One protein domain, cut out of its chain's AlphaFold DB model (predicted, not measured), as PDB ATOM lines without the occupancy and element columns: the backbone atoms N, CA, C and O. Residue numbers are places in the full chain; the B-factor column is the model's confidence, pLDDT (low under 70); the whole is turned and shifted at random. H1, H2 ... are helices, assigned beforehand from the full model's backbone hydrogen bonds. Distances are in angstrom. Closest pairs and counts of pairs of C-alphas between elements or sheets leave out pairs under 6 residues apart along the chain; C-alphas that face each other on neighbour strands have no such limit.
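This is residues 185 to 264 of the 612 residues of a protein of Cucumis melo var. makuwa (UniProt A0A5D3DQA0). Look for a cluster of helices at one end of the model, with one helix set off at the other: H1 and H2 meet at a steep corner, the long H5 crosses H1 obliquely, and short H4 sits by the first residues of H5. The distant helix is H3, which touches no helix; the unnamed residues 208 to 225 lead out to it and residues 235 to 242 lead back. You are reading 80 printed residues with five named helices, H1 to H5 in order along the chain, and no named strand; the class is all helix. The whole is compact, with a radius of gyration of the C-alphas of 13.4 A, and its C-alphas span 37 by 27 by 24 A.

Start at H1, residues 185 to 197, and go on to H2, residues 199 to 207. H1 touches H2 with residues 191 to 195 alone, and their closest C-alphas, of Leu 194 and Leu 202, are 5.6 A apart. They run opposite ways at a steep tilt of 54 degrees. Next find H3, residues 226 to 234, which is apart from H1 and H2. H4, residues 243 to 246, only just touches H2, with 3 pairs of C-alphas within 8 A; the closest are those of Thr 207 and Gln 243, 6.7 A apart. H5, residues 249 to 263, touches H1, opposite ways at a steep tilt of 52 degrees, and their closest C-alphas, of Val 192 and Met 260, are 6.0 A apart. H5 and H2 are close but not clearly touching: their closest C-alphas, of Tyr 203 and Phe 252, are 7.4 A apart, and their lines are about perpendicular at 75 degrees. H4 and H5 only just touch, with 3 pairs of C-alphas within 8 A, and only at the corner by their link; the closest C-alphas, of Leu 246 and Phe 252, are 5.5 A apart. H3 is also apart from H4 and H5. In H1, H2 and H5 every O i to N i+4 pair is within hydrogen-bond range, in H3 4 of 5; H4 is too short for such a pair, and its 1 pair of O i and N i+3 is not within range.

Find C-alpha 185 at (170.624, 174.762, 111.491); from there H1 runs 18.2 A to C-alpha 197. H2 measures 12.0 A from C-alpha 199 to 207. For H3, go to C-alpha 226 at (161.298, 154.409, 118.624) and read 13.2 A on to C-alpha 234. H4 covers 5.1 A from C-alpha 243 to 246. H5, the longest helix, runs 21.2 A from C-alpha 249 to C-alpha 263 at (168.308, 174.806, 101.570).

The two C-alphas farthest apart are those of Tyr 197 and Ser 234, at 38.2 A. The printed part has no cut. The link from H2 to H3, 18 residues, is long. The mean pLDDT of the printed part is 73.7, and it is under 70 at residues 207 to 223, 234 to 237 and 243.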
ATOM      1  N   ARG A 185     170.309 173.607 112.345       84.12
ATOM      2  CA  ARG A 185     170.624 174.762 111.491       84.12
ATOM      3  C   ARG A 185     172.118 174.842 111.178       84.12
ATOM      4  O   ARG A 185     172.485 175.051 110.026       84.12
ATOM      5  N   GLN A 186     172.978 174.659 112.182       79.50
ATOM      6  CA  GLN A 186     174.432 174.691 111.983       79.50
ATOM      7  C   GLN A 186     174.903 173.494 111.154       79.50
ATOM      8  O   GLN A 186     175.711 173.662 110.246       79.50
ATOM      9  N   LEU A 187     174.365 172.300 111.421       78.00
ATOM     10  CA  LEU A 187     174.673 171.102 110.633       78.00
ATOM     11  C   LEU A 187     174.302 171.284 109.157       78.00
ATOM     12  O   LEU A 187     175.125 171.025 108.283       78.00
ATOM     13  N   VAL A 188     173.094 171.787 108.880       81.81
ATOM     14  CA  VAL A 188     172.630 172.087 107.521       81.81
ATOM     15  C   VAL A 188     173.508 173.159 106.879       81.81
ATOM     16  O   VAL A 188     173.902 173.001 105.730       81.81
ATOM     17  N   GLN A 189     173.886 174.213 107.609       84.31
ATOM     18  CA  GLN A 189     174.775 175.261 107.099       84.31
ATOM     19  C   GLN A 189     176.127 174.699 106.649       84.31
ATOM     20  O   GLN A 189     176.581 175.001 105.545       84.31
ATOM     21  N   TRP A 190     176.756 173.858 107.473       79.56
ATOM     22  CA  TRP A 190     178.009 173.193 107.118       79.56
ATOM     23  C   TRP A 190     177.834 172.239 105.937       79.56
ATOM     24  O   TRP A 190     178.670 172.228 105.036       79.56
ATOM     25  N   ALA A 191     176.738 171.481 105.900       80.38
ATOM     26  CA  ALA A 191     176.439 170.574 104.799       80.38
ATOM     27  C   ALA A 191     176.223 171.320 103.470       80.38
ATOM     28  O   ALA A 191     176.768 170.899 102.451       80.38
ATOM     29  N   VAL A 192     175.507 172.451 103.465       85.25
ATOM     30  CA  VAL A 192     175.341 173.319 102.282       85.25
ATOM     31  C   VAL A 192     176.685 173.909 101.856       85.25
ATOM     32  O   VAL A 192     177.042 173.841 100.681       85.25
ATOM     33  N   TRP A 193     177.473 174.424 102.802       87.75
ATOM     34  CA  TRP A 193     178.791 174.987 102.506       87.75
ATOM     35  C   TRP A 193     179.730 173.950 101.874       87.75
ATOM     36  O   TRP A 193     180.316 174.198 100.820       87.75
ATOM     37  N   LEU A 194     179.813 172.750 102.455       82.50
ATOM     38  CA  LEU A 194     180.596 171.648 101.896       82.50
ATOM     39  C   LEU A 194     180.054 171.199 100.533       82.50
ATOM     40  O   LEU A 194     180.838 170.905  99.635       82.50
ATOM     41  N   SER A 195     178.731 171.202 100.351       87.62
ATOM     42  CA  SER A 195     178.100 170.857  99.072       87.62
ATOM     43  C   SER A 195     178.515 171.799  97.942       87.62
ATOM     44  O   SER A 195     178.718 171.325  96.823       87.62
ATOM     45  N   HIS A 196     178.669 173.098  98.220       87.25
ATOM     46  CA  HIS A 196     179.092 174.096  97.234       87.25
ATOM     47  C   HIS A 196     180.602 174.111  96.996       87.25
ATOM     48  O   HIS A 196     181.039 174.101  95.847       87.25
ATOM     49  N   TYR A 197     181.395 174.162  98.068       87.69
ATOM     50  CA  TYR A 197     182.808 174.541  97.974       87.69
ATOM     51  C   TYR A 197     183.781 173.370  98.108       87.69
ATOM     52  O   TYR A 197     184.910 173.460  97.634       87.69
ATOM     53  N   ALA A 198     183.366 172.269  98.736       86.69
ATOM     54  CA  ALA A 198     184.228 171.115  98.974       86.69
ATOM     55  C   ALA A 198     183.458 169.785  98.842       86.69
ATOM     56  O   ALA A 198     183.420 168.998  99.793       86.69
ATOM     57  N   PRO A 199     182.860 169.487  97.668       87.25
ATOM     58  CA  PRO A 199     182.062 168.274  97.476       87.25
ATOM     59  C   PRO A 199     182.880 166.993  97.681       87.25
ATOM     60  O   PRO A 199     182.328 165.994  98.127       87.25
ATOM     61  N   GLY A 200     184.192 167.036  97.414       83.62
ATOM     62  CA  GLY A 200     185.162 166.005  97.797       83.62
ATOM     63  C   GLY A 200     185.099 165.669  99.280       83.62
ATOM     64  O   GLY A 200     184.785 164.546  99.664       83.62
ATOM     65  N   LEU A 201     185.298 166.687 100.116       81.19
ATOM     66  CA  LEU A 201     185.282 166.536 101.564       81.19
ATOM     67  C   LEU A 201     183.911 166.086 102.079       81.19
ATOM     68  O   LEU A 201     183.856 165.250 102.975       81.19
ATOM     69  N   LEU A 202     182.813 166.584 101.495       81.88
ATOM     70  CA  LEU A 202     181.468 166.093 101.810       81.88
ATOM     71  C   LEU A 202     181.331 164.602 101.492       81.88
ATOM     72  O   LEU A 202     180.860 163.840 102.330       81.88
ATOM     73  N   TYR A 203     181.758 164.187 100.298       81.81
ATOM     74  CA  TYR A 203     181.732 162.794  99.870       81.81
ATOM     75  C   TYR A 203     182.557 161.910 100.808       81.81
ATOM     76  O   TYR A 203     182.072 160.884 101.286       81.81
ATOM     77  N   TRP A 204     183.783 162.323 101.125       77.50
ATOM     78  CA  TRP A 204     184.634 161.638 102.091       77.50
ATOM     79  C   TRP A 204     183.942 161.524 103.452       77.50
ATOM     80  O   TRP A 204     183.866 160.425 103.999       77.50
ATOM     81  N   TRP A 205     183.362 162.623 103.941       72.88
ATOM     82  CA  TRP A 205     182.687 162.693 105.233       72.88
ATOM     83  C   TRP A 205     181.536 161.685 105.328       72.88
ATOM     84  O   TRP A 205     181.487 160.915 106.282       72.88
ATOM     85  N   ILE A 206     180.663 161.612 104.319       72.25
ATOM     86  CA  ILE A 206     179.496 160.712 104.344       72.25
ATOM     87  C   ILE A 206     179.836 159.240 104.035       72.25
ATOM     88  O   ILE A 206     179.080 158.339 104.404       72.25
ATOM     89  N   THR A 207     180.957 158.963 103.356       69.62
ATOM     90  CA  THR A 207     181.348 157.596 102.949       69.62
ATOM     91  C   THR A 207     182.359 156.922 103.887       69.62
ATOM     92  O   THR A 207     182.576 155.709 103.779       69.62
ATOM     93  N   HIS A 208     182.984 157.657 104.817       67.25
ATOM     94  CA  HIS A 208     184.004 157.111 105.720       67.25
ATOM     95  C   HIS A 208     183.435 156.450 106.987       67.25
ATOM     96  O   HIS A 208     182.566 156.976 107.674       67.25
ATOM     97  N   LYS A 209     184.011 155.288 107.339       47.06
ATOM     98  CA  LYS A 209     183.561 154.364 108.406       47.06
ATOM     99  C   LYS A 209     183.683 154.877 109.852       47.06
ATOM    100  O   LYS A 209     183.180 154.215 110.754       47.06
ATOM    101  N   TRP A 210     184.383 155.988 110.091       41.81
ATOM    102  CA  TRP A 210     184.502 156.582 111.435       41.81
ATOM    103  C   TRP A 210     183.219 157.301 111.878       41.81
ATOM    104  O   TRP A 210     183.062 157.604 113.057       41.81
ATOM    105  N   ILE A 211     182.274 157.504 110.954       41.72
ATOM    106  CA  ILE A 211     180.863 157.723 111.270       41.72
ATOM    107  C   ILE A 211     180.201 156.342 111.257       41.72
ATOM    108  O   ILE A 211     180.336 155.634 110.254       41.72
ATOM    109  N   PRO A 212     179.550 155.911 112.351       34.59
ATOM    110  CA  PRO A 212     179.123 154.530 112.531       34.59
ATOM    111  C   PRO A 212     178.331 154.006 111.326       34.59
ATOM    112  O   PRO A 212     177.306 154.550 110.917       34.59
ATOM    113  N   SER A 213     178.861 152.929 110.749       34.25
ATOM    114  CA  SER A 213     178.418 152.295 109.514       34.25
ATOM    115  C   SER A 213     176.983 151.749 109.567       34.25
ATOM    116  O   SER A 213     176.632 150.989 110.467       34.25
ATOM    117  N   ASN A 214     176.221 152.038 108.507       39.66
ATOM    118  CA  ASN A 214     175.171 151.233 107.852       39.66
ATOM    119  C   ASN A 214     173.898 150.779 108.582       39.66
ATOM    120  O   ASN A 214     172.899 150.594 107.905       39.66
ATOM    121  N   ALA A 215     173.862 150.631 109.902       38.25
ATOM    122  CA  ALA A 215     172.610 150.357 110.633       38.25
ATOM    123  C   ALA A 215     172.106 151.589 111.405       38.25
ATOM    124  O   ALA A 215     170.965 151.639 111.859       38.25
ATOM    125  N   VAL A 216     172.973 152.595 111.537       40.94
ATOM    126  CA  VAL A 216     172.846 153.703 112.490       40.94
ATOM    127  C   VAL A 216     172.475 155.018 111.805       40.94
ATOM    128  O   VAL A 216     172.332 156.008 112.489       40.94
ATOM    129  N   LEU A 217     172.294 155.085 110.484       44.28
ATOM    130  CA  LEU A 217     171.698 156.268 109.836       44.28
ATOM    131  C   LEU A 217     170.217 156.046 109.550       44.28
ATOM    132  O   LEU A 217     169.418 156.927 109.832       44.28
ATOM    133  N   GLU A 218     169.852 154.840 109.111       48.78
ATOM    134  CA  GLU A 218     168.456 154.444 108.944       48.78
ATOM    135  C   GLU A 218     167.762 154.319 110.300       48.78
ATOM    136  O   GLU A 218     166.713 154.898 110.477       48.78
ATOM    137  N   ARG A 219     168.353 153.666 111.307       52.50
ATOM    138  CA  ARG A 219     167.705 153.456 112.620       52.50
ATOM    139  C   ARG A 219     168.362 154.254 113.743       52.50
ATOM    140  O   ARG A 219     168.437 153.784 114.877       52.50
ATOM    141  N   ASN A 220     168.904 155.434 113.426       54.03
ATOM    142  CA  ASN A 220     169.508 156.273 114.455       54.03
ATOM    143  C   ASN A 220     168.427 156.806 115.398       54.03
ATOM    144  O   ASN A 220     167.577 157.561 114.919       54.03
ATOM    145  N   PRO A 221     168.512 156.575 116.717       54.22
ATOM    146  CA  PRO A 221     167.660 157.297 117.650       54.22
ATOM    147  C   PRO A 221     167.875 158.820 117.561       54.22
ATOM    148  O   PRO A 221     167.003 159.582 117.944       54.22
ATOM    149  N   ILE A 222     168.993 159.318 117.021       58.41
ATOM    150  CA  ILE A 222     169.195 160.760 116.798       58.41
ATOM    151  C   ILE A 222     168.196 161.336 115.778       58.41
ATOM    152  O   ILE A 222     167.763 162.472 115.945       58.41
ATOM    153  N   PHE A 223     167.821 160.580 114.741       59.25
ATOM    154  CA  PHE A 223     166.981 161.069 113.635       59.25
ATOM    155  C   PHE A 223     165.558 160.513 113.659       59.25
ATOM    156  O   PHE A 223     164.644 161.149 113.145       59.25
ATOM    157  N   PHE A 224     165.369 159.357 114.283       70.88
ATOM    158  CA  PHE A 224     164.130 158.596 114.256       70.88
ATOM    159  C   PHE A 224     163.720 158.263 115.687       70.88
ATOM    160  O   PHE A 224     164.564 157.903 116.510       70.88
ATOM    161  N   ASN A 225     162.439 158.427 116.012       73.75
ATOM    162  CA  ASN A 225     161.929 157.978 117.307       73.75
ATOM    163  C   ASN A 225     161.775 156.443 117.325       73.75
ATOM    164  O   ASN A 225     161.967 155.771 116.310       73.75
ATOM    165  N   ASP A 226     161.418 155.869 118.475       77.69
ATOM    166  CA  ASP A 226     161.298 154.409 118.624       77.69
ATOM    167  C   ASP A 226     160.307 153.800 117.620       77.69
ATOM    168  O   ASP A 226     160.503 152.698 117.108       77.69
ATOM    169  N   ARG A 227     159.274 154.568 117.268       74.19
ATOM    170  CA  ARG A 227     158.258 154.175 116.299       74.19
ATOM    171  C   ARG A 227     158.775 154.153 114.866       74.19
ATOM    172  O   ARG A 227     158.541 153.185 114.149       74.19
ATOM    173  N   ASP A 228     159.489 155.192 114.452       75.75
ATOM    174  CA  ASP A 228     160.166 155.236 113.161       75.75
ATOM    175  C   ASP A 228     161.155 154.062 113.040       75.75
ATOM    176  O   ASP A 228     161.224 153.396 112.005       75.75
ATOM    177  N   ILE A 229     161.873 153.747 114.124       75.62
ATOM    178  CA  ILE A 229     162.778 152.594 114.185       75.62
ATOM    179  C   ILE A 229     162.010 151.281 113.980       75.62
ATOM    180  O   ILE A 229     162.484 150.413 113.244       75.62
ATOM    181  N   ASP A 230     160.835 151.122 114.591       75.88
ATOM    182  CA  ASP A 230     159.983 149.945 114.399       75.88
ATOM    183  C   ASP A 230     159.464 149.822 112.964       75.88
ATOM    184  O   ASP A 230     159.508 148.735 112.382       75.88
ATOM    185  N   ILE A 231     159.049 150.931 112.350       72.94
ATOM    186  CA  ILE A 231     158.643 150.971 110.940       72.94
ATOM    187  C   ILE A 231     159.793 150.490 110.053       72.94
ATOM    188  O   ILE A 231     159.609 149.593 109.227       72.94
ATOM    189  N   LEU A 232     161.004 151.000 110.274       72.19
ATOM    190  CA  LEU A 232     162.203 150.627 109.521       72.19
ATOM    191  C   LEU A 232     162.666 149.187 109.747       72.19
ATOM    192  O   LEU A 232     163.547 148.716 109.025       72.19
ATOM    193  N   LYS A 233     162.113 148.458 110.726       73.06
ATOM    194  CA  LYS A 233     162.288 146.996 110.816       73.06
ATOM    195  C   LYS A 233     161.463 146.252 109.769       73.06
ATOM    196  O   LYS A 233     161.818 145.129 109.428       73.06
ATOM    197  N   SER A 234     160.386 146.861 109.282       66.62
ATOM    198  CA  SER A 234     159.406 146.233 108.392       66.62
ATOM    199  C   SER A 234     159.467 146.709 106.939       66.62
ATOM    200  O   SER A 234     159.012 145.988 106.055       66.62
ATOM    201  N   ILE A 235     160.045 147.886 106.675       67.19
ATOM    202  CA  ILE A 235     160.179 148.448 105.322       67.19
ATOM    203  C   ILE A 235     161.637 148.423 104.834       67.19
ATOM    204  O   ILE A 235     162.549 148.522 105.656       67.19
ATOM    205  N   PRO A 236     161.884 148.349 103.510       58.78
ATOM    206  CA  PRO A 236     163.234 148.308 102.928       58.78
ATOM    207  C   PRO A 236     164.070 149.597 103.097       58.78
ATOM    208  O   PRO A 236     165.165 149.679 102.549       58.78
ATOM    209  N   GLY A 237     163.599 150.587 103.864       67.44
ATOM    210  CA  GLY A 237     164.341 151.809 104.179       67.44
ATOM    211  C   GLY A 237     164.444 152.785 103.003       67.44
ATOM    212  O   GLY A 237     163.494 152.955 102.236       67.44
ATOM    213  N   PHE A 238     165.598 153.448 102.887       74.50
ATOM    214  CA  PHE A 238     165.864 154.494 101.898       74.50
ATOM    215  C   PHE A 238     166.899 154.009 100.870       74.50
ATOM    216  O   PHE A 238     168.101 154.031 101.155       74.50
ATOM    217  N   PRO A 239     166.481 153.583  99.665       70.25
ATOM    218  CA  PRO A 239     167.345 152.843  98.744       70.25
ATOM    219  C   PRO A 239     168.626 153.592  98.352       70.25
ATOM    220  O   PRO A 239     169.658 152.958  98.130       70.25
ATOM    221  N   MET A 240     168.607 154.929  98.303       72.44
ATOM    222  CA  MET A 240     169.782 155.727  97.929       72.44
ATOM    223  C   MET A 240     170.734 156.051  99.093       72.44
ATOM    224  O   MET A 240     171.838 156.521  98.829       72.44
ATOM    225  N   PHE A 241     170.369 155.771 100.352       70.56
ATOM    226  CA  PHE A 241     171.248 155.998 101.514       70.56
ATOM    227  C   PHE A 241     172.106 154.801 101.912       70.56
ATOM    228  O   PHE A 241     172.911 154.904 102.840       70.56
ATOM    229  N   THR A 242     172.016 153.686 101.192       71.06
ATOM    230  CA  THR A 242     172.934 152.569 101.429       71.06
ATOM    231  C   THR A 242     174.375 152.994 101.115       71.06
ATOM    232  O   THR A 242     174.624 153.697 100.134       71.06
ATOM    233  N   GLN A 243     175.363 152.556 101.909       67.06
ATOM    234  CA  GLN A 243     176.777 152.912 101.671       67.06
ATOM    235  C   GLN A 243     177.263 152.556 100.263       67.06
ATOM    236  O   GLN A 243     178.094 153.264  99.703       67.06
ATOM    237  N   ASN A 244     176.745 151.474  99.680       75.38
ATOM    238  CA  ASN A 244     177.087 151.092  98.314       75.38
ATOM    239  C   ASN A 244     176.557 152.119  97.310       75.38
ATOM    240  O   ASN A 244     177.304 152.542  96.433       75.38
ATOM    241  N   LYS A 245     175.309 152.571  97.482       79.44
ATOM    242  CA  LYS A 245     174.692 153.575  96.612       79.44
ATOM    243  C   LYS A 245     175.335 154.946  96.773       79.44
ATOM    244  O   LYS A 245     175.643 155.571  95.772       79.44
ATOM    245  N   LEU A 246     175.638 155.380  97.996       75.94
ATOM    246  CA  LEU A 246     176.305 156.666  98.247       75.94
ATOM    247  C   LEU A 246     177.704 156.780  97.624       75.94
ATOM    248  O   LEU A 246     178.171 157.889  97.382       75.94
ATOM    249  N   ARG A 247     178.371 155.651  97.351       80.25
ATOM    250  CA  ARG A 247     179.658 155.617  96.637       80.25
ATOM    251  C   ARG A 247     179.515 155.815  95.129       80.25
ATOM    252  O   ARG A 247     180.497 156.131  94.460       80.25
ATOM    253  N   GLU A 248     178.317 155.632  94.580       84.06
ATOM    254  CA  GLU A 248     178.048 155.901  93.172       84.06
ATOM    255  C   GLU A 248     178.025 157.419  92.946       84.06
ATOM    256  O   GLU A 248     177.230 158.146  93.546       84.06
ATOM    257  N   ARG A 249     178.882 157.908  92.036       84.69
ATOM    258  CA  ARG A 249     179.027 159.343  91.746       84.69
ATOM    259  C   ARG A 249     177.690 160.019  91.422       84.69
ATOM    260  O   ARG A 249     177.419 161.099  91.936       84.69
ATOM    261  N   GLY A 250     176.862 159.365  90.603       86.50
ATOM    262  CA  GLY A 250     175.549 159.878  90.208       86.50
ATOM    263  C   GLY A 250     174.582 160.019  91.385       86.50
ATOM    264  O   GLY A 250     173.955 161.060  91.527       86.50
ATOM    265  N   VAL A 251     174.521 159.021  92.273       86.06
ATOM    266  CA  VAL A 251     173.681 159.061  93.483       86.06
ATOM    267  C   VAL A 251     174.128 160.187  94.410       86.06
ATOM    268  O   VAL A 251     173.296 160.975  94.858       86.06
ATOM    269  N   PHE A 252     175.435 160.298  94.669       86.94
ATOM    270  CA  PHE A 252     175.982 161.378  95.485       86.94
ATOM    271  C   PHE A 252     175.641 162.756  94.913       86.94
ATOM    272  O   PHE A 252     175.158 163.620  95.644       86.94
ATOM    273  N   ASP A 253     175.867 162.960  93.613       89.69
ATOM    274  CA  ASP A 253     175.583 164.236  92.963       89.69
ATOM    275  C   ASP A 253     174.087 164.565  92.988       89.69
ATOM    276  O   ASP A 253     173.744 165.711  93.269       89.69
ATOM    277  N   THR A 254     173.197 163.589  92.776       90.94
ATOM    278  CA  THR A 254     171.744 163.781  92.921       90.94
ATOM    279  C   THR A 254     171.389 164.244  94.330       90.94
ATOM    280  O   THR A 254     170.750 165.281  94.490       90.94
ATOM    281  N   LEU A 255     171.822 163.508  95.358       88.62
ATOM    282  CA  LEU A 255     171.485 163.829  96.746       88.62
ATOM    283  C   LEU A 255     172.053 165.192  97.161       88.62
ATOM    284  O   LEU A 255     171.377 165.976  97.823       88.62
ATOM    285  N   ARG A 256     173.282 165.503  96.736       88.75
ATOM    286  CA  ARG A 256     173.919 166.802  96.973       88.75
ATOM    287  C   ARG A 256     173.138 167.935  96.309       88.75
ATOM    288  O   ARG A 256     172.900 168.953  96.953       88.75
ATOM    289  N   HIS A 257     172.743 167.780  95.043       90.44
ATOM    290  CA  HIS A 257     171.953 168.791  94.336       90.44
ATOM    291  C   HIS A 257     170.581 168.999  94.983       90.44
ATOM    292  O   HIS A 257     170.226 170.146  95.239       90.44
ATOM    293  N   ASP A 258     169.851 167.930  95.313       92.19
ATOM    294  CA  ASP A 258     168.539 168.021  95.972       92.19
ATOM    295  C   ASP A 258     168.644 168.760  97.320       92.19
ATOM    296  O   ASP A 258     167.874 169.674  97.621       92.19
ATOM    297  N   PHE A 259     169.682 168.444  98.102       90.12
ATOM    298  CA  PHE A 259     169.961 169.119  99.368       90.12
ATOM    299  C   PHE A 259     170.253 170.617  99.184       90.12
ATOM    300  O   PHE A 259     169.714 171.452  99.913       90.12
ATOM    301  N   MET A 260     171.064 170.987  98.186       91.25
ATOM    302  CA  MET A 260     171.334 172.396  97.870       91.25
ATOM    303  C   MET A 260     170.085 173.140  97.391       91.25
ATOM    304  O   MET A 260     169.937 174.316  97.697       91.25
ATOM    305  N   VAL A 261     169.170 172.490  96.671       93.62
ATOM    306  CA  VAL A 261     167.914 173.118  96.228       93.62
ATOM    307  C   VAL A 261     166.978 173.366  97.410       93.62
ATOM    308  O   VAL A 261     166.411 174.453  97.536       93.62
ATOM    309  N   ALA A 262     166.851 172.395  98.314       91.88
ATOM    310  CA  ALA A 262     165.990 172.519  99.485       91.88
ATOM    311  C   ALA A 262     166.424 173.656 100.427       91.88
ATOM    312  O   ALA A 262     165.572 174.385 100.939       91.88
ATOM    313  N   PHE A 263     167.735 173.836 100.624       91.81
ATOM    314  CA  PHE A 263     168.308 174.806 101.570       91.81
ATOM    315  C   PHE A 263     168.992 176.016 100.918       91.81
ATOM    316  O   PHE A 263     169.571 176.846 101.617       91.81
ATOM    317  N   GLY A 264     168.941 176.119  99.591       90.06
ATOM    318  CA  GLY A 264     169.495 177.230  98.824       90.06
ATOM    319  C   GLY A 264     168.560 178.433  98.758       90.06
ATOM    320  O   GLY A 264     167.586 178.548  99.505       90.06
TER     321      GLY A 264